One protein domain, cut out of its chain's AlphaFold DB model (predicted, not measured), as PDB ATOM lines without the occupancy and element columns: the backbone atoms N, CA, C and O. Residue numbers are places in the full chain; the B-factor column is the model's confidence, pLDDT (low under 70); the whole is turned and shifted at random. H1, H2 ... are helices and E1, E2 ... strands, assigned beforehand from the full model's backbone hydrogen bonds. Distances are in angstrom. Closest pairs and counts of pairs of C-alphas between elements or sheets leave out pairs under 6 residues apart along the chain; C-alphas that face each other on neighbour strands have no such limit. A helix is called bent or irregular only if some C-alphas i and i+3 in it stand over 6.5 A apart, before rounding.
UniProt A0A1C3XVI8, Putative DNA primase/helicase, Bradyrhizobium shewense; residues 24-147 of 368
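Overview. This is residues 24 to 147 of the 368 residues of the protein "Putative DNA primase/helicase" of Bradyrhizobium shewense (UniProt A0A1C3XVI8). A long helix, H2, runs along the length of the model, with the shorter helix H1 across its first end, a small two-strand pair, E1 and E4, by its last turns, and the hairpin E2 and E3 as a separate arm. Residues 132 to 135 of the last stretch pass between H2 and this hairpin, and the loop of residues 116 to 121 sticks out free at one end. The printed part has 124 residues with two named helices and four named strands, in the order E1 H1 E2 E3 H2 E4; E1 and E4 are parallel, E2 and E3 antiparallel. The class is mixed, helices and strands, with 57 residues in named elements, under half of those printed. The whole is only just loose, close to compact, with a radius of gyration of the C-alphas of 16.8 A and spans of 52 by 35 by 24 A.

Arrangement. Start at E1, residues 24 to 27, which is the parallel neighbour of E4, residues 124 to 128, at 4 degrees; look for N 24 and O 124, 2.8 A apart, within hydrogen-bond range. Next comes H1, residues 34 to 45. Its residues 37 to 41 alone touch H2, residues 91 to 110, which meets them with residues 92 to 97 alone; the closest C-alphas are those of Ala 41 and Ala 93, 6.1 A apart, and the two lines are about perpendicular at 76 degrees. Further on, E2, residues 67 to 74, and E3, residues 80 to 87, form a hairpin, antiparallel at 150 degrees, with N 69 and O 85 at 2.8 A. E3 bends by 59 degrees at residue 84. The closest C-alphas of E3 and H2 are those of Val 87 and Glu 94, 6.2 A apart. At the other end of H2, the C-alphas of Leu 24 and Val 109, the closest of E1 and H2, are 7.5 A apart. E2 is apart from H2, and E3 is apart from E4. In H1 every O i to N i+4 pair is within hydrogen-bond range; in H2, 14 of 16 are.

Along the chain. Find C-alpha 24 at (19.592, -25.655, 31.827), where E1 begins its 9.9 A. H1 measures 16.2 A, E2 21.9 A and E3 19.3 A. From C-alpha 91 at (38.543, -49.799, 39.826), H2 runs 26.5 A; it is neither bent nor irregular, but only just: C-alphas 99 and 102 are 6.1 A apart. E4, 13.1 A long, ends at C-alpha 128, (30.468, -26.775, 32.231).

Size, cuts and confidence. The C-alphas of Pro 59 and Ala 120 are the two farthest apart, 54.1 A. The printed part has no cut. The links from H1 to E2, 21 residues, and from H2 to E4, 13 residues, are long. Look at the B-factor column: the mean pLDDT of the printed part is 88.3, and residues 146 to 147 are under 70.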
ATOM      1  N   LEU A  24      18.979 -25.151  30.602       88.56
ATOM      2  CA  LEU A  24      19.592 -25.655  31.827       88.56
ATOM      3  C   LEU A  24      21.111 -25.498  31.736       88.56
ATOM      4  O   LEU A  24      21.761 -26.114  30.894       88.56
ATOM      5  N   ILE A  25      21.683 -24.705  32.642       89.81
ATOM      6  CA  ILE A  25      23.131 -24.530  32.763       89.81
ATOM      7  C   ILE A  25      23.597 -25.280  34.006       89.81
ATOM      8  O   ILE A  25      23.260 -24.920  35.134       89.81
ATOM      9  N   MET A  26      24.381 -26.331  33.801       89.19
ATOM     10  CA  MET A  26      24.980 -27.123  34.864       89.19
ATOM     11  C   MET A  26      26.470 -26.810  34.957       89.19
ATOM     12  O   MET A  26      27.208 -26.951  33.982       89.19
ATOM     13  N   ILE A  27      26.919 -26.428  36.151       90.06
ATOM     14  CA  ILE A  27      28.312 -26.063  36.408       90.06
ATOM     15  C   ILE A  27      28.901 -26.992  37.460       90.06
ATOM     16  O   ILE A  27      28.375 -27.121  38.567       90.06
ATOM     17  N   GLY A  28      30.034 -27.599  37.121       89.25
ATOM     18  CA  GLY A  28      30.765 -28.486  38.008       89.25
ATOM     19  C   GLY A  28      30.022 -29.789  38.288       89.25
ATOM     20  O   GLY A  28      29.190 -30.249  37.508       89.25
ATOM     21  N   ARG A  29      30.384 -30.416  39.408       90.75
ATOM     22  CA  ARG A  29      29.880 -31.730  39.805       90.75
ATOM     23  C   ARG A  29      30.026 -31.957  41.308       90.75
ATOM     24  O   ARG A  29      30.893 -31.328  41.923       90.75
ATOM     25  N   PRO A  30      29.259 -32.876  41.913       91.00
ATOM     26  CA  PRO A  30      29.576 -33.348  43.250       91.00
ATOM     27  C   PRO A  30      30.847 -34.205  43.196       91.00
ATOM     28  O   PRO A  30      30.968 -35.118  42.380       91.00
ATOM     29  N   LEU A  31      31.819 -33.900  44.055       90.62
ATOM     30  CA  LEU A  31      33.025 -34.705  44.236       90.62
ATOM     31  C   LEU A  31      33.123 -35.118  45.707       90.62
ATOM     32  O   LEU A  31      33.400 -34.255  46.543       90.62
ATOM     33  N   PRO A  32      32.918 -36.401  46.045       88.75
ATOM     34  CA  PRO A  32      33.169 -36.875  47.400       88.75
ATOM     35  C   PRO A  32      34.659 -36.765  47.746       88.75
ATOM     36  O   PRO A  32      35.534 -36.909  46.887       88.75
ATOM     37  N   ALA A  33      34.948 -36.528  49.026       90.19
ATOM     38  CA  ALA A  33      36.315 -36.555  49.529       90.19
ATOM     39  C   ALA A  33      36.933 -37.960  49.351       90.19
ATOM     40  O   ALA A  33      36.205 -38.952  49.442       90.19
ATOM     41  N   PRO A  34      38.260 -38.078  49.145       90.81
ATOM     42  CA  PRO A  34      38.931 -39.374  49.000       90.81
ATOM     43  C   PRO A  34      38.636 -40.353  50.148       90.81
ATOM     44  O   PRO A  34      38.326 -41.509  49.899       90.81
ATOM     45  N   GLU A  35      38.623 -39.871  51.389       91.44
ATOM     46  CA  GLU A  35      38.297 -40.670  52.583       91.44
ATOM     47  C   GLU A  35      36.860 -41.221  52.537       91.44
ATOM     48  O   GLU A  35      36.598 -42.364  52.905       91.44
ATOM     49  N   ALA A  36      35.908 -40.434  52.021       93.38
ATOM     50  CA  ALA A  36      34.534 -40.895  51.840       93.38
ATOM     51  C   ALA A  36      34.448 -41.991  50.766       93.38
ATOM     52  O   ALA A  36      33.678 -42.935  50.925       93.38
ATOM     53  N   ILE A  37      35.253 -41.894  49.699       94.12
ATOM     54  CA  ILE A  37      35.379 -42.955  48.692       94.12
ATOM     55  C   ILE A  37      35.926 -44.235  49.327       94.12
ATOM     56  O   ILE A  37      35.335 -45.289  49.120       94.12
ATOM     57  N   GLU A  38      36.989 -44.158  50.131       93.19
ATOM     58  CA  GLU A  38      37.557 -45.319  50.837       93.19
ATOM     59  C   GLU A  38      36.525 -45.999  51.740       93.19
ATOM     60  O   GLU A  38      36.355 -47.216  51.675       93.19
ATOM     61  N   HIS A  39      35.779 -45.219  52.528       93.56
ATOM     62  CA  HIS A  39      34.724 -45.747  53.394       93.56
ATOM     63  C   HIS A  39      33.582 -46.396  52.606       93.56
ATOM     64  O   HIS A  39      33.170 -47.509  52.936       93.56
ATOM     65  N   MET A  40      33.082 -45.741  51.552       94.19
ATOM     66  CA  MET A  40      32.037 -46.311  50.694       94.19
ATOM     67  C   MET A  40      32.520 -47.594  50.012       94.19
ATOM     68  O   MET A  40      31.786 -48.580  49.946       94.19
ATOM     69  N   ALA A  41      33.769 -47.609  49.549       91.38
ATOM     70  CA  ALA A  41      34.350 -48.759  48.876       91.38
ATOM     71  C   ALA A  41      34.555 -49.928  49.834       91.38
ATOM     72  O   ALA A  41      34.206 -51.061  49.501       91.38
ATOM     73  N   ALA A  42      35.032 -49.660  51.047       91.81
ATOM     74  CA  ALA A  42      35.178 -50.681  52.069       91.81
ATOM     75  C   ALA A  42      33.830 -51.267  52.501       91.81
ATOM     76  O   ALA A  42      33.710 -52.485  52.640       91.81
ATOM     77  N   ALA A  43      32.803 -50.426  52.638       92.44
ATOM     78  CA  ALA A  43      31.454 -50.871  52.968       92.44
ATOM     79  C   ALA A  43      30.843 -51.768  51.876       92.44
ATOM     80  O   ALA A  43      30.237 -52.787  52.194       92.44
ATOM     81  N   LEU A  44      31.022 -51.420  50.595       90.44
ATOM     82  CA  LEU A  44      30.452 -52.175  49.471       90.44
ATOM     83  C   LEU A  44      31.216 -53.466  49.152       90.44
ATOM     84  O   LEU A  44      30.613 -54.451  48.735       90.44
ATOM     85  N   THR A  45      32.539 -53.471  49.326       87.50
ATOM     86  CA  THR A  45      33.395 -54.612  48.951       87.50
ATOM     87  C   THR A  45      33.718 -55.542  50.118       87.50
ATOM     88  O   THR A  45      34.214 -56.650  49.901       87.50
ATOM     89  N   GLY A  46      33.483 -55.097  51.357       90.50
ATOM     90  CA  GLY A  46      33.880 -55.800  52.577       90.50
ATOM     91  C   GLY A  46      35.395 -55.846  52.808       90.50
ATOM     92  O   GLY A  46      35.856 -56.598  53.667       90.50
ATOM     93  N   LYS A  47      36.187 -55.084  52.042       88.56
ATOM     94  CA  LYS A  47      37.653 -55.057  52.121       88.56
ATOM     95  C   LYS A  47      38.143 -53.632  52.359       88.56
ATOM     96  O   LYS A  47      37.629 -52.720  51.720       88.56
ATOM     97  N   PRO A  48      39.149 -53.411  53.219       87.88
ATOM     98  CA  PRO A  48      39.735 -52.086  53.355       87.88
ATOM     99  C   PRO A  48      40.335 -51.649  52.014       87.88
ATOM    100  O   PRO A  48      41.080 -52.399  51.382       87.88
ATOM    101  N   ILE A  49      39.999 -50.433  51.599       87.88
ATOM    102  CA  ILE A  49      40.529 -49.785  50.402       87.88
ATOM    103  C   ILE A  49      41.285 -48.543  50.857       87.88
ATOM    104  O   ILE A  49      40.799 -47.788  51.696       87.88
ATOM    105  N   SER A  50      42.486 -48.352  50.320       88.50
ATOM    106  CA  SER A  50      43.324 -47.189  50.605       88.50
ATOM    107  C   SER A  50      43.819 -46.612  49.295       88.50
ATOM    108  O   SER A  50      44.504 -47.285  48.519       88.50
ATOM    109  N   LEU A  51      43.451 -45.368  49.032       90.25
ATOM    110  CA  LEU A  51      43.779 -44.669  47.809       90.25
ATOM    111  C   LEU A  51      45.256 -44.299  47.807       90.25
ATOM    112  O   LEU A  51      45.830 -43.826  48.789       90.25
ATOM    113  N   ARG A  52      45.887 -44.485  46.652       87.75
ATOM    114  CA  ARG A  52      47.272 -44.075  46.459       87.75
ATOM    115  C   ARG A  52      47.354 -42.551  46.450       87.75
ATOM    116  O   ARG A  52      46.737 -41.906  45.609       87.75
ATOM    117  N   LEU A  53      48.179 -41.989  47.329       88.88
ATOM    118  CA  LEU A  53      48.507 -40.568  47.308       88.88
ATOM    119  C   LEU A  53      49.690 -40.304  46.373       88.88
ATOM    120  O   LEU A  53      50.776 -40.865  46.515       88.88
ATOM    121  N   LEU A  54      49.465 -39.421  45.416       86.00
ATOM    122  CA  LEU A  54      50.447 -38.861  44.508       86.00
ATOM    123  C   LEU A  54      51.011 -37.568  45.099       86.00
ATOM    124  O   LEU A  54      50.286 -36.827  45.779       86.00
ATOM    125  N   PRO A  55      52.288 -37.259  44.820       85.69
ATOM    126  CA  PRO A  55      52.882 -36.007  45.251       85.69
ATOM    127  C   PRO A  55      52.095 -34.815  44.687       85.69
ATOM    128  O   PRO A  55      51.507 -34.897  43.602       85.69
ATOM    129  N   PRO A  56      52.068 -33.685  45.409       86.75
ATOM    130  CA  PRO A  56      51.368 -32.502  44.942       86.75
ATOM    131  C   PRO A  56      51.974 -31.987  43.632       86.75
ATOM    132  O   PRO A  56      53.192 -31.919  43.478       86.75
ATOM    133  N   LYS A  57      51.119 -31.545  42.702       83.12
ATOM    134  CA  LYS A  57      51.555 -30.967  41.415       83.12
ATOM    135  C   LYS A  57      52.356 -29.664  41.564       83.12
ATOM    136  O   LYS A  57      53.030 -29.252  40.627       83.12
ATOM    137  N   ARG A  58      52.243 -28.984  42.708       87.56
ATOM    138  CA  ARG A  58      52.923 -27.716  43.006       87.56
ATOM    139  C   ARG A  58      53.615 -27.798  44.372       87.56
ATOM    140  O   ARG A  58      53.063 -28.447  45.265       87.56
ATOM    141  N   PRO A  59      54.766 -27.127  44.568       84.06
ATOM    142  CA  PRO A  59      55.406 -27.031  45.879       84.06
ATOM    143  C   PRO A  59      54.430 -26.496  46.937       84.06
ATOM    144  O   PRO A  59      53.746 -25.504  46.697       84.06
ATOM    145  N   GLY A  60      54.326 -27.177  48.082       83.56
ATOM    146  CA  GLY A  60      53.379 -26.828  49.155       83.56
ATOM    147  C   GLY A  60      51.911 -27.194  48.885       83.56
ATOM    148  O   GLY A  60      51.041 -26.860  49.687       83.56
ATOM    149  N   GLY A  61      51.607 -27.867  47.770       83.38
ATOM    150  CA  GLY A  61      50.259 -28.348  47.471       83.38
ATOM    151  C   GLY A  61      49.850 -29.568  48.305       83.38
ATOM    152  O   GLY A  61      50.674 -30.222  48.944       83.38
ATOM    153  N   ARG A  62      48.560 -29.916  48.248       82.62
ATOM    154  CA  ARG A  62      48.036 -31.146  48.862       82.62
ATOM    155  C   ARG A  62      48.305 -32.363  47.964       82.62
ATOM    156  O   ARG A  62      48.122 -32.237  46.744       82.62
ATOM    157  N   PRO A  63      48.688 -33.522  48.536       84.81
ATOM    158  CA  PRO A  63      48.732 -34.788  47.809       84.81
ATOM    159  C   PRO A  63      47.411 -35.062  47.076       84.81
ATOM    160  O   PRO A  63      46.344 -34.648  47.532       84.81
ATOM    161  N   GLN A  64      47.487 -35.721  45.924       86.06
ATOM    162  CA  GLN A  64      46.326 -36.028  45.079       86.06
ATOM    163  C   GLN A  64      46.086 -37.532  45.054       86.06
ATOM    164  O   GLN A  64      47.040 -38.289  44.984       86.06
ATOM    165  N   SER A  65      44.837 -37.978  45.055       89.19
ATOM    166  CA  SER A  65      44.498 -39.406  44.939       89.19
ATOM    167  C   SER A  65      43.959 -39.804  43.563       89.19
ATOM    168  O   SER A  65      43.812 -40.989  43.278       89.19
ATOM    169  N   MET A  66      43.680 -38.822  42.701       92.12
ATOM    170  CA  MET A  66      43.206 -39.033  41.332       92.12
ATOM    171  C   MET A  66      44.310 -38.737  40.316       92.12
ATOM    172  O   MET A  66      45.100 -37.804  40.501       92.12
ATOM    173  N   ILE A  67      44.315 -39.494  39.222       91.56
ATOM    174  CA  ILE A  67      45.158 -39.268  38.044       91.56
ATOM    175  C   ILE A  67      44.355 -38.609  36.924       91.56
ATOM    176  O   ILE A  67      43.130 -38.696  36.891       91.56
ATOM    177  N   GLU A  68      45.055 -37.966  35.995       92.69
ATOM    178  CA  GLU A  68      44.464 -37.522  34.732       92.69
ATOM    179  C   GLU A  68      44.429 -38.685  33.744       92.69
ATOM    180  O   GLU A  68      45.421 -39.396  33.563       92.69
ATOM    181  N   GLN A  69      43.281 -38.874  33.109       93.12
ATOM    182  CA  GLN A  69      43.071 -39.888  32.096       93.12
ATOM    183  C   GLN A  69      42.237 -39.328  30.950       93.12
ATOM    184  O   GLN A  69      41.181 -38.736  31.155       93.12
ATOM    185  N   GLU A  70      42.706 -39.575  29.734       94.12
ATOM    186  CA  GLU A  70      41.975 -39.271  28.511       94.12
ATOM    187  C   GLU A  70      40.764 -40.203  28.368       94.12
ATOM    188  O   GLU A  70      40.881 -41.433  28.446       94.12
ATOM    189  N   ARG A  71      39.586 -39.613  28.171       91.38
ATOM    190  CA  ARG A  71      38.302 -40.302  28.037       91.38
ATOM    191  C   ARG A  71      37.577 -39.818  26.791       91.38
ATOM    192  O   ARG A  71      37.447 -38.618  26.577       91.38
ATOM    193  N   ALA A  72      37.096 -40.756  25.984       90.50
ATOM    194  CA  ALA A  72      36.271 -40.442  24.828       90.50
ATOM    195  C   ALA A  72      34.837 -40.106  25.259       90.50
ATOM    196  O   ALA A  72      34.276 -40.752  26.144       90.50
ATOM    197  N   VAL A  73      34.249 -39.114  24.599       88.50
ATOM    198  CA  VAL A  73      32.837 -38.748  24.692       88.50
ATOM    199  C   VAL A  73      32.227 -38.825  23.305       88.50
ATOM    200  O   VAL A  73      32.773 -38.277  22.346       88.50
ATOM    201  N   GLY A  74      31.087 -39.503  23.204       87.50
ATOM    202  CA  GLY A  74      30.352 -39.637  21.954       87.50
ATOM    203  C   GLY A  74      29.605 -38.356  21.593       87.50
ATOM    204  O   GLY A  74      28.914 -37.761  22.421       87.50
ATOM    205  N   LEU A  75      29.703 -37.956  20.332       85.44
ATOM    206  CA  LEU A  75      28.848 -36.944  19.731       85.44
ATOM    207  C   LEU A  75      27.661 -37.617  19.029       85.44
ATOM    208  O   LEU A  75      27.773 -38.730  18.512       85.44
ATOM    209  N   LYS A  76      26.522 -36.926  18.926       83.38
ATOM    210  CA  LYS A  76      25.321 -37.447  18.238       83.38
ATOM    211  C   LYS A  76      25.545 -37.766  16.759       83.38
ATOM    212  O   LYS A  76      24.816 -38.567  16.185       83.38
ATOM    213  N   ASN A  77      26.556 -37.163  16.136       83.50
ATOM    214  CA  ASN A  77      26.948 -37.457  14.755       83.50
ATOM    215  C   ASN A  77      27.756 -38.771  14.613       83.50
ATOM    216  O   ASN A  77      28.218 -39.076  13.515       83.50
ATOM    217  N   GLY A  78      27.957 -39.514  15.708       87.38
ATOM    218  CA  GLY A  78      28.696 -40.776  15.749       87.38
ATOM    219  C   GLY A  78      30.218 -40.636  15.853       87.38
ATOM    220  O   GLY A  78      30.907 -41.651  15.883       87.38
ATOM    221  N   SER A  79      30.756 -39.414  15.892       86.88
ATOM    222  CA  SER A  79      32.181 -39.183  16.170       86.88
ATOM    223  C   SER A  79      32.450 -39.098  17.670       86.88
ATOM    224  O   SER A  79      31.532 -38.912  18.463       86.88
ATOM    225  N   GLU A  80      33.714 -39.226  18.057       89.19
ATOM    226  CA  GLU A  80      34.144 -39.137  19.450       89.19
ATOM    227  C   GLU A  80      35.131 -37.987  19.632       89.19
ATOM    228  O   GLU A  80      35.949 -37.697  18.752       89.19
ATOM    229  N   VAL A  81      35.057 -37.340  20.791       86.06
ATOM    230  CA  VAL A  81      36.011 -36.323  21.236       86.06
ATOM    231  C   VAL A  81      36.647 -36.797  22.530       86.06
ATOM    232  O   VAL A  81      35.952 -37.227  23.447       86.06
ATOM    233  N   THR A  82      37.970 -36.719  22.610       90.88
ATOM    234  CA  THR A  82      38.712 -37.091  23.813       90.88
ATOM    235  C   THR A  82      38.865 -35.887  24.733       90.88
ATOM    236  O   THR A  82      39.286 -34.824  24.283       90.88
ATOM    237  N   LEU A  83      38.539 -36.072  26.011       88.00
ATOM    238  CA  LEU A  83      38.667 -35.079  27.070       88.00
ATOM    239  C   LEU A  83      39.468 -35.644  28.242       88.00
ATOM    240  O   LEU A  83      39.362 -36.826  28.579       88.00
ATOM    241  N   THR A  84      40.225 -34.781  28.909       90.88
ATOM    242  CA  THR A  84      40.943 -35.141  30.130       90.88
ATOM    243  C   THR A  84      39.974 -35.195  31.315       90.88
ATOM    244  O   THR A  84      39.328 -34.206  31.654       90.88
ATOM    245  N   ALA A  85      39.899 -36.343  31.986       91.88
ATOM    246  CA  ALA A  85      39.129 -36.545  33.211       91.88
ATOM    247  C   ALA A  85      40.044 -36.894  34.393       91.88
ATOM    248  O   ALA A  85      41.120 -37.465  34.213       91.88
ATOM    249  N   ARG A  86      39.610 -36.585  35.619       92.44
ATOM    250  CA  ARG A  86      40.254 -37.044  36.854       92.44
ATOM    251  C   ARG A  86      39.562 -38.296  37.373       92.44
ATOM    252  O   ARG A  86      38.367 -38.275  37.662       92.44
ATOM    253  N   VAL A  87      40.338 -39.361  37.523       93.56
ATOM    254  CA  VAL A  87      39.848 -40.701  37.868       93.56
ATOM    255  C   VAL A  87      40.678 -41.317  38.985       93.56
ATOM    256  O   VAL A  87      41.836 -40.942  39.193       93.56
ATOM    257  N   PHE A  88      40.113 -42.298  39.682       93.31
ATOM    258  CA  PHE A  88      40.898 -43.166  40.557       93.31
ATOM    259  C   PHE A  88      41.544 -44.303  39.755       93.31
ATOM    260  O   PHE A  88      40.921 -44.883  38.872       93.31
ATOM    261  N   GLU A  89      42.800 -44.643  40.071       90.81
ATOM    262  CA  GLU A  89      43.477 -45.806  39.465       90.81
ATOM    263  C   GLU A  89      42.813 -47.130  39.881       90.81
ATOM    264  O   GLU A  89      42.806 -48.095  39.120       90.81
ATOM    265  N   GLN A  90      42.275 -47.179  41.103       91.50
ATOM    266  CA  GLN A  90      41.634 -48.366  41.660       91.50
ATOM    267  C   GLN A  90      40.202 -48.500  41.113       91.50
ATOM    268  O   GLN A  90      39.411 -47.568  41.299       91.50
ATOM    269  N   PRO A  91      39.843 -49.632  40.477       91.06
ATOM    270  CA  PRO A  91      38.543 -49.799  39.826       91.06
ATOM    271  C   PRO A  91      37.345 -49.598  40.757       91.06
ATOM    272  O   PRO A  91      36.369 -48.958  40.380       91.06
ATOM    273  N   GLU A  92      37.414 -50.103  41.987       91.00
ATOM    274  CA  GLU A  92      36.324 -50.031  42.962       91.00
ATOM    275  C   GLU A  92      36.045 -48.583  43.389       91.00
ATOM    276  O   GLU A  92      34.892 -48.153  43.456       91.00
ATOM    277  N   ALA A  93      37.105 -47.807  43.621       92.81
ATOM    278  CA  ALA A  93      37.010 -46.391  43.953       92.81
ATOM    279  C   ALA A  93      36.472 -45.562  42.779       92.81
ATOM    280  O   ALA A  93      35.665 -44.651  42.974       92.81
ATOM    281  N   GLU A  94      36.895 -45.890  41.557       93.50
ATOM    282  CA  GLU A  94      36.432 -45.210  40.351       93.50
ATOM    283  C   GLU A  94      34.949 -45.477  40.081       93.50
ATOM    284  O   GLU A  94      34.215 -44.535  39.789       93.50
ATOM    285  N   LEU A  95      34.473 -46.713  40.268       92.88
ATOM    286  CA  LEU A  95      33.049 -47.041  40.150       92.88
ATOM    287  C   LEU A  95      32.191 -46.218  41.117       92.88
ATOM    288  O   LEU A  95      31.132 -45.717  40.740       92.88
ATOM    289  N   ILE A  96      32.659 -46.020  42.348       94.06
ATOM    290  CA  ILE A  96      31.945 -45.206  43.340       94.06
ATOM    291  C   ILE A  96      31.998 -43.728  42.965       94.06
ATOM    292  O   ILE A  96      30.977 -43.042  43.032       94.06
ATOM    293  N   ARG A  97      33.154 -43.226  42.514       94.06
ATOM    294  CA  ARG A  97      33.269 -41.851  42.011       94.06
ATOM    295  C   ARG A  97      32.285 -41.608  40.870       94.06
ATOM    296  O   ARG A  97      31.613 -40.581  40.899       94.06
ATOM    297  N   GLN A  98      32.180 -42.528  39.911       93.44
ATOM    298  CA  GLN A  98      31.236 -42.456  38.790       93.44
ATOM    299  C   GLN A  98      29.785 -42.484  39.280       93.44
ATOM    300  O   GLN A  98      28.999 -41.608  38.917       93.44
ATOM    301  N   ALA A  99      29.448 -43.417  40.175       92.19
ATOM    302  CA  ALA A  99      28.108 -43.543  40.742       92.19
ATOM    303  C   ALA A  99      27.658 -42.294  41.518       92.19
ATOM    304  O   ALA A  99      26.477 -41.970  41.510       92.19
ATOM    305  N   VAL A 100      28.577 -41.570  42.163       91.88
ATOM    306  CA  VAL A 100      28.254 -40.319  42.870       91.88
ATOM    307  C   VAL A 100      28.292 -39.111  41.929       91.88
ATOM    308  O   VAL A 100      27.408 -38.264  41.966       91.88
ATOM    309  N   THR A 101      29.319 -39.011  41.087       93.12
ATOM    310  CA  THR A 101      29.591 -37.820  40.266       93.12
ATOM    311  C   THR A 101      28.740 -37.814  39.003       93.12
ATOM    312  O   THR A 101      27.955 -36.897  38.770       93.12
ATOM    313  N   GLU A 102      28.903 -38.834  38.163       92.44
ATOM    314  CA  GLU A 102      28.318 -38.873  36.823       92.44
ATOM    315  C   GLU A 102      26.823 -39.163  36.892       92.44
ATOM    316  O   GLU A 102      26.050 -38.543  36.164       92.44
ATOM    317  N   ALA A 103      26.386 -40.014  37.827       90.81
ATOM    318  CA  ALA A 103      24.959 -40.235  38.032       90.81
ATOM    319  C   ALA A 103      24.243 -38.955  38.491       90.81
ATOM    320  O   ALA A 103      23.161 -38.661  37.990       90.81
ATOM    321  N   ALA A 104      24.847 -38.159  39.381       90.94
ATOM    322  CA  ALA A 104      24.266 -36.889  39.812       90.94
ATOM    323  C   ALA A 104      24.176 -35.873  38.664       90.94
ATOM    324  O   ALA A 104      23.172 -35.172  38.545       90.94
ATOM    325  N   ILE A 105      25.182 -35.827  37.783       92.19
ATOM    326  CA  ILE A 105      25.142 -35.017  36.557       92.19
ATOM    327  C   ILE A 105      23.986 -35.463  35.655       92.19
ATOM    328  O   ILE A 105      23.152 -34.647  35.267       92.19
ATOM    329  N   VAL A 106      23.894 -36.762  35.354       91.94
ATOM    330  CA  VAL A 106      22.828 -37.313  34.504       91.94
ATOM    331  C   VAL A 106      21.451 -37.038  35.112       91.94
ATOM    332  O   VAL A 106      20.521 -36.664  34.398       91.94
ATOM    333  N   GLN A 107      21.311 -37.153  36.434       89.81
ATOM    334  CA  GLN A 107      20.074 -36.809  37.126       89.81
ATOM    335  C   GLN A 107      19.743 -35.318  37.041       89.81
ATOM    336  O   GLN A 107      18.581 -34.986  36.805       89.81
ATOM    337  N   ALA A 108      20.729 -34.433  37.219       90.88
ATOM    338  CA  ALA A 108      20.546 -32.988  37.111       90.88
ATOM    339  C   ALA A 108      20.072 -32.601  35.703       90.88
ATOM    340  O   ALA A 108      19.070 -31.905  35.563       90.88
ATOM    341  N   VAL A 109      20.708 -33.152  34.666       91.19
ATOM    342  CA  VAL A 109      20.264 -33.014  33.270       91.19
ATOM    343  C   VAL A 109      18.839 -33.549  33.090       91.19
ATOM    344  O   VAL A 109      18.000 -32.917  32.448       91.19
ATOM    345  N   GLY A 110      18.519 -34.681  33.720       90.56
ATOM    346  CA  GLY A 110      17.184 -35.272  33.707       90.56
ATOM    347  C   GLY A 110      16.078 -34.375  34.282       90.56
ATOM    348  O   GLY A 110      14.910 -34.575  33.937       90.56
ATOM    349  N   ARG A 111      16.406 -33.361  35.097       90.94
ATOM    350  CA  ARG A 111      15.419 -32.413  35.654       90.94
ATOM    351  C   ARG A 111      14.790 -31.512  34.598       90.94
ATOM    352  O   ARG A 111      13.630 -31.151  34.752       90.94
ATOM    353  N   ALA A 112      15.495 -31.252  33.499       90.38
ATOM    354  CA  ALA A 112      14.952 -30.547  32.340       90.38
ATOM    355  C   ALA A 112      13.916 -31.370  31.549       90.38
ATOM    356  O   ALA A 112      13.260 -30.842  30.654       90.38
ATOM    357  N   ARG A 113      13.786 -32.678  31.834       90.31
ATOM    358  CA  ARG A 113      12.875 -33.608  31.141       90.31
ATOM    359  C   ARG A 113      13.024 -33.596  29.617       90.31
ATOM    360  O   ARG A 113      12.058 -33.879  28.917       90.31
ATOM    361  N   GLY A 114      14.231 -33.346  29.103       87.25
ATOM    362  CA  GLY A 114      14.491 -33.227  27.661       87.25
ATOM    363  C   GLY A 114      14.011 -34.424  26.826       87.25
ATOM    364  O   GLY A 114      13.587 -34.244  25.694       87.25
ATOM    365  N   VAL A 115      13.981 -35.632  27.399       87.81
ATOM    366  CA  VAL A 115      13.442 -36.841  26.739       87.81
ATOM    367  C   VAL A 115      11.939 -36.741  26.441       87.81
ATOM    368  O   VAL A 115      11.474 -37.301  25.456       87.81
ATOM    369  N   ASN A 116      11.179 -36.014  27.263       89.94
ATOM    370  CA  ASN A 116       9.734 -35.824  27.089       89.94
ATOM    371  C   ASN A 116       9.405 -34.654  26.151       89.94
ATOM    372  O   ASN A 116       8.232 -34.335  25.951       89.94
ATOM    373  N   ARG A 117      10.426 -33.972  25.629       85.94
ATOM    374  CA  ARG A 117      10.272 -32.778  24.811       85.94
ATOM    375  C   ARG A 117      10.265 -33.110  23.325       85.94
ATOM    376  O   ARG A 117      10.765 -34.144  22.893       85.94
ATOM    377  N   SER A 118       9.674 -32.214  22.539       86.12
ATOM    378  CA  SER A 118       9.614 -32.318  21.078       86.12
ATOM    379  C   SER A 118      10.392 -31.179  20.428       86.12
ATOM    380  O   SER A 118      10.809 -30.238  21.101       86.12
ATOM    381  N   ALA A 119      10.528 -31.217  19.103       81.44
ATOM    382  CA  ALA A 119      11.127 -30.119  18.347       81.44
ATOM    383  C   ALA A 119      10.393 -28.773  18.531       81.44
ATOM    384  O   ALA A 119      10.997 -27.730  18.313       81.44
ATOM    385  N   ALA A 120       9.118 -28.782  18.944       80.38
ATOM    386  CA  ALA A 120       8.339 -27.567  19.192       80.38
ATOM    387  C   ALA A 120       8.588 -26.939  20.577       80.38
ATOM    388  O   ALA A 120       8.203 -25.799  20.805       80.38
ATOM    389  N   ASN A 121       9.206 -27.675  21.503       82.50
ATOM    390  CA  ASN A 121       9.574 -27.186  22.830       82.50
ATOM    391  C   ASN A 121      10.911 -27.826  23.229       82.50
ATOM    392  O   ASN A 121      10.910 -28.738  24.052       82.50
ATOM    393  N   PRO A 122      12.037 -27.466  22.594       87.25
ATOM    394  CA  PRO A 122      13.330 -28.052  22.927       87.25
ATOM    395  C   PRO A 122      13.824 -27.573  24.300       87.25
ATOM    396  O   PRO A 122      13.308 -26.617  24.874       87.25
ATOM    397  N   VAL A 123      14.843 -28.246  24.838       85.81
ATOM    398  CA  VAL A 123      15.644 -27.717  25.950       85.81
ATOM    399  C   VAL A 123      17.096 -27.642  25.536       85.81
ATOM    400  O   VAL A 123      17.639 -28.614  25.008       85.81
ATOM    401  N   GLU A 124      17.722 -26.500  25.787       87.50
ATOM    402  CA  GLU A 124      19.161 -26.343  25.646       87.50
ATOM    403  C   GLU A 124      19.848 -26.697  26.969       87.50
ATOM    404  O   GLU A 124      19.426 -26.264  28.041       87.50
ATOM    405  N   ILE A 125      20.890 -27.526  26.915       85.81
ATOM    406  CA  ILE A 125      21.615 -27.976  28.106       85.81
ATOM    407  C   ILE A 125      23.093 -27.643  27.937       85.81
ATOM    408  O   ILE A 125      23.780 -28.232  27.104       85.81
ATOM    409  N   TRP A 126      23.587 -26.742  28.780       88.69
ATOM    410  CA  TRP A 126      24.997 -26.381  28.859       88.69
ATOM    411  C   TRP A 126      25.642 -27.099  30.039       88.69
ATOM    412  O   TRP A 126      25.218 -26.940  31.182       88.69
ATOM    413  N   MET A 127      26.678 -27.893  29.771       87.44
ATOM    414  CA  MET A 127      27.430 -28.618  30.798       87.44
ATOM    415  C   MET A 127      28.850 -28.067  30.880       87.44
ATOM    416  O   MET A 127      29.658 -28.280  29.980       87.44
ATOM    417  N   ILE A 128      29.157 -27.372  31.973       88.88
ATOM    418  CA  ILE A 128      30.468 -26.775  32.231       88.88
ATOM    419  C   ILE A 128      31.207 -27.662  33.232       88.88
ATOM    420  O   ILE A 128      31.047 -27.537  34.449       88.88
ATOM    421  N   LEU A 129      31.996 -28.597  32.704       88.56
ATOM    422  CA  LEU A 129      32.734 -29.605  33.465       88.56
ATOM    423  C   LEU A 129      34.236 -29.431  33.230       88.56
ATOM    424  O   LEU A 129      34.667 -29.266  32.095       88.56
ATOM    425  N   SER A 130      35.034 -29.470  34.300       81.06
ATOM    426  CA  SER A 130      36.484 -29.248  34.218       81.06
ATOM    427  C   SER A 130      37.318 -30.527  34.249       81.06
ATOM    428  O   SER A 130      38.467 -30.510  33.820       81.06
ATOM    429  N   ASP A 131      36.786 -31.615  34.805       86.69
ATOM    430  CA  ASP A 131      37.585 -32.794  35.141       86.69
ATOM    431  C   ASP A 131      36.819 -34.122  35.082       86.69
ATOM    432  O   ASP A 131      37.248 -35.106  35.683       86.69
ATOM    433  N   THR A 132      35.678 -34.172  34.396       90.56
ATOM    434  CA  THR A 132      34.893 -35.400  34.235       90.56
ATOM    435  C   THR A 132      34.219 -35.420  32.874       90.56
ATOM    436  O   THR A 132      33.909 -34.374  32.307       90.56
ATOM    437  N   VAL A 133      33.965 -36.625  32.379       89.31
ATOM    438  CA  VAL A 133      33.131 -36.868  31.201       89.31
ATOM    439  C   VAL A 133      31.772 -37.412  31.629       89.31
ATOM    440  O   VAL A 133      31.605 -37.805  32.783       89.31
ATOM    441  N   VAL A 134      30.801 -37.412  30.715       86.88
ATOM    442  CA  VAL A 134      29.444 -37.916  30.963       86.88
ATOM    443  C   VAL A 134      29.074 -39.000  29.950       86.88
ATOM    444  O   VAL A 134      29.463 -38.896  28.785       86.88
ATOM    445  N   PRO A 135      28.275 -40.006  30.342       87.94
ATOM    446  CA  PRO A 135      27.797 -41.052  29.439       87.94
ATOM    447  C   PRO A 135      26.583 -40.579  28.615       87.94
ATOM    448  O   PRO A 135      25.569 -41.267  28.524       87.94
ATOM    449  N   LEU A 136      26.654 -39.372  28.046       88.50
ATOM    450  CA  LEU A 136      25.593 -38.767  27.238       88.50
ATOM    451  C   LEU A 136      26.148 -38.380  25.866       88.50
ATOM    452  O   LEU A 136      27.248 -37.843  25.770       88.50
ATOM    453  N   ALA A 137      25.368 -38.626  24.811       87.50
ATOM    454  CA  ALA A 137      25.728 -38.198  23.464       87.50
ATOM    455  C   ALA A 137      25.558 -36.678  23.328       87.50
ATOM    456  O   ALA A 137      24.443 -36.163  23.450       87.50
ATOM    457  N   LEU A 138      26.656 -35.970  23.064       85.88
ATOM    458  CA  LEU A 138      26.674 -34.509  22.988       85.88
ATOM    459  C   LEU A 138      26.402 -34.006  21.568       85.88
ATOM    460  O   LEU A 138      26.762 -34.649  20.582       85.88
ATOM    461  N   ASP A 139      25.801 -32.827  21.447       84.81
ATOM    462  CA  ASP A 139      25.684 -32.138  20.158       84.81
ATOM    463  C   ASP A 139      27.034 -31.553  19.716       84.81
ATOM    464  O   ASP A 139      27.417 -31.660  18.550       84.81
ATOM    465  N   ALA A 140      27.777 -30.975  20.663       81.94
ATOM    466  CA  ALA A 140      29.102 -30.410  20.452       81.94
ATOM    467  C   ALA A 140      29.890 -30.336  21.770       81.94
ATOM    468  O   ALA A 140      29.318 -30.393  22.858       81.94
ATOM    469  N   VAL A 141      31.205 -30.159  21.648       82.06
ATOM    470  CA  VAL A 141      32.102 -29.772  22.743       82.06
ATOM    471  C   VAL A 141      32.721 -28.428  22.376       82.06
ATOM    472  O   VAL A 141      33.134 -28.233  21.230       82.06
ATOM    473  N   ALA A 142      32.764 -27.509  23.336       81.12
ATOM    474  CA  ALA A 142      33.367 -26.191  23.190       81.12
ATOM    475  C   ALA A 142      34.454 -25.995  24.249       81.12
ATOM    476  O   ALA A 142      34.346 -26.519  25.359       81.12
ATOM    477  N   GLU A 143      35.482 -25.225  23.906       74.38
ATOM    478  CA  GLU A 143      36.449 -24.750  24.890       74.38
ATOM    479  C   GLU A 143      35.798 -23.667  25.749       74.38
ATOM    480  O   GLU A 143      35.024 -22.850  25.251       74.38
ATOM    481  N   PHE A 144      36.130 -23.613  27.040       72.50
ATOM    482  CA  PHE A 144      35.538 -22.614  27.937       72.50
ATOM    483  C   PHE A 144      35.835 -21.176  27.486       72.50
ATOM    484  O   PHE A 144      34.978 -20.307  27.593       72.50
ATOM    485  N   ALA A 145      37.015 -20.942  26.906       70.06
ATOM    486  CA  ALA A 145      37.389 -19.647  26.340       70.06
ATOM    487  C   ALA A 145      36.472 -19.200  25.185       70.06
ATOM    488  O   ALA A 145      36.348 -18.005  24.938       70.06
ATOM    489  N   ASP A 146      35.810 -20.137  24.496       69.75
ATOM    490  CA  ASP A 146      34.838 -19.820  23.444       69.75
ATOM    491  C   ASP A 146      33.460 -19.428  24.018       69.75
ATOM    492  O   ASP A 146      32.604 -18.951  23.272       69.75
ATOM    493  N   LEU A 147      33.232 -19.648  25.321       69.62
ATOM    494  CA  LEU A 147      32.016 -19.264  26.050       69.62
ATOM    495  C   LEU A 147      32.162 -17.932  26.788       69.62
ATOM    496  O   LEU A 147      31.157 -17.389  27.248       69.62
TER     497      LEU A 147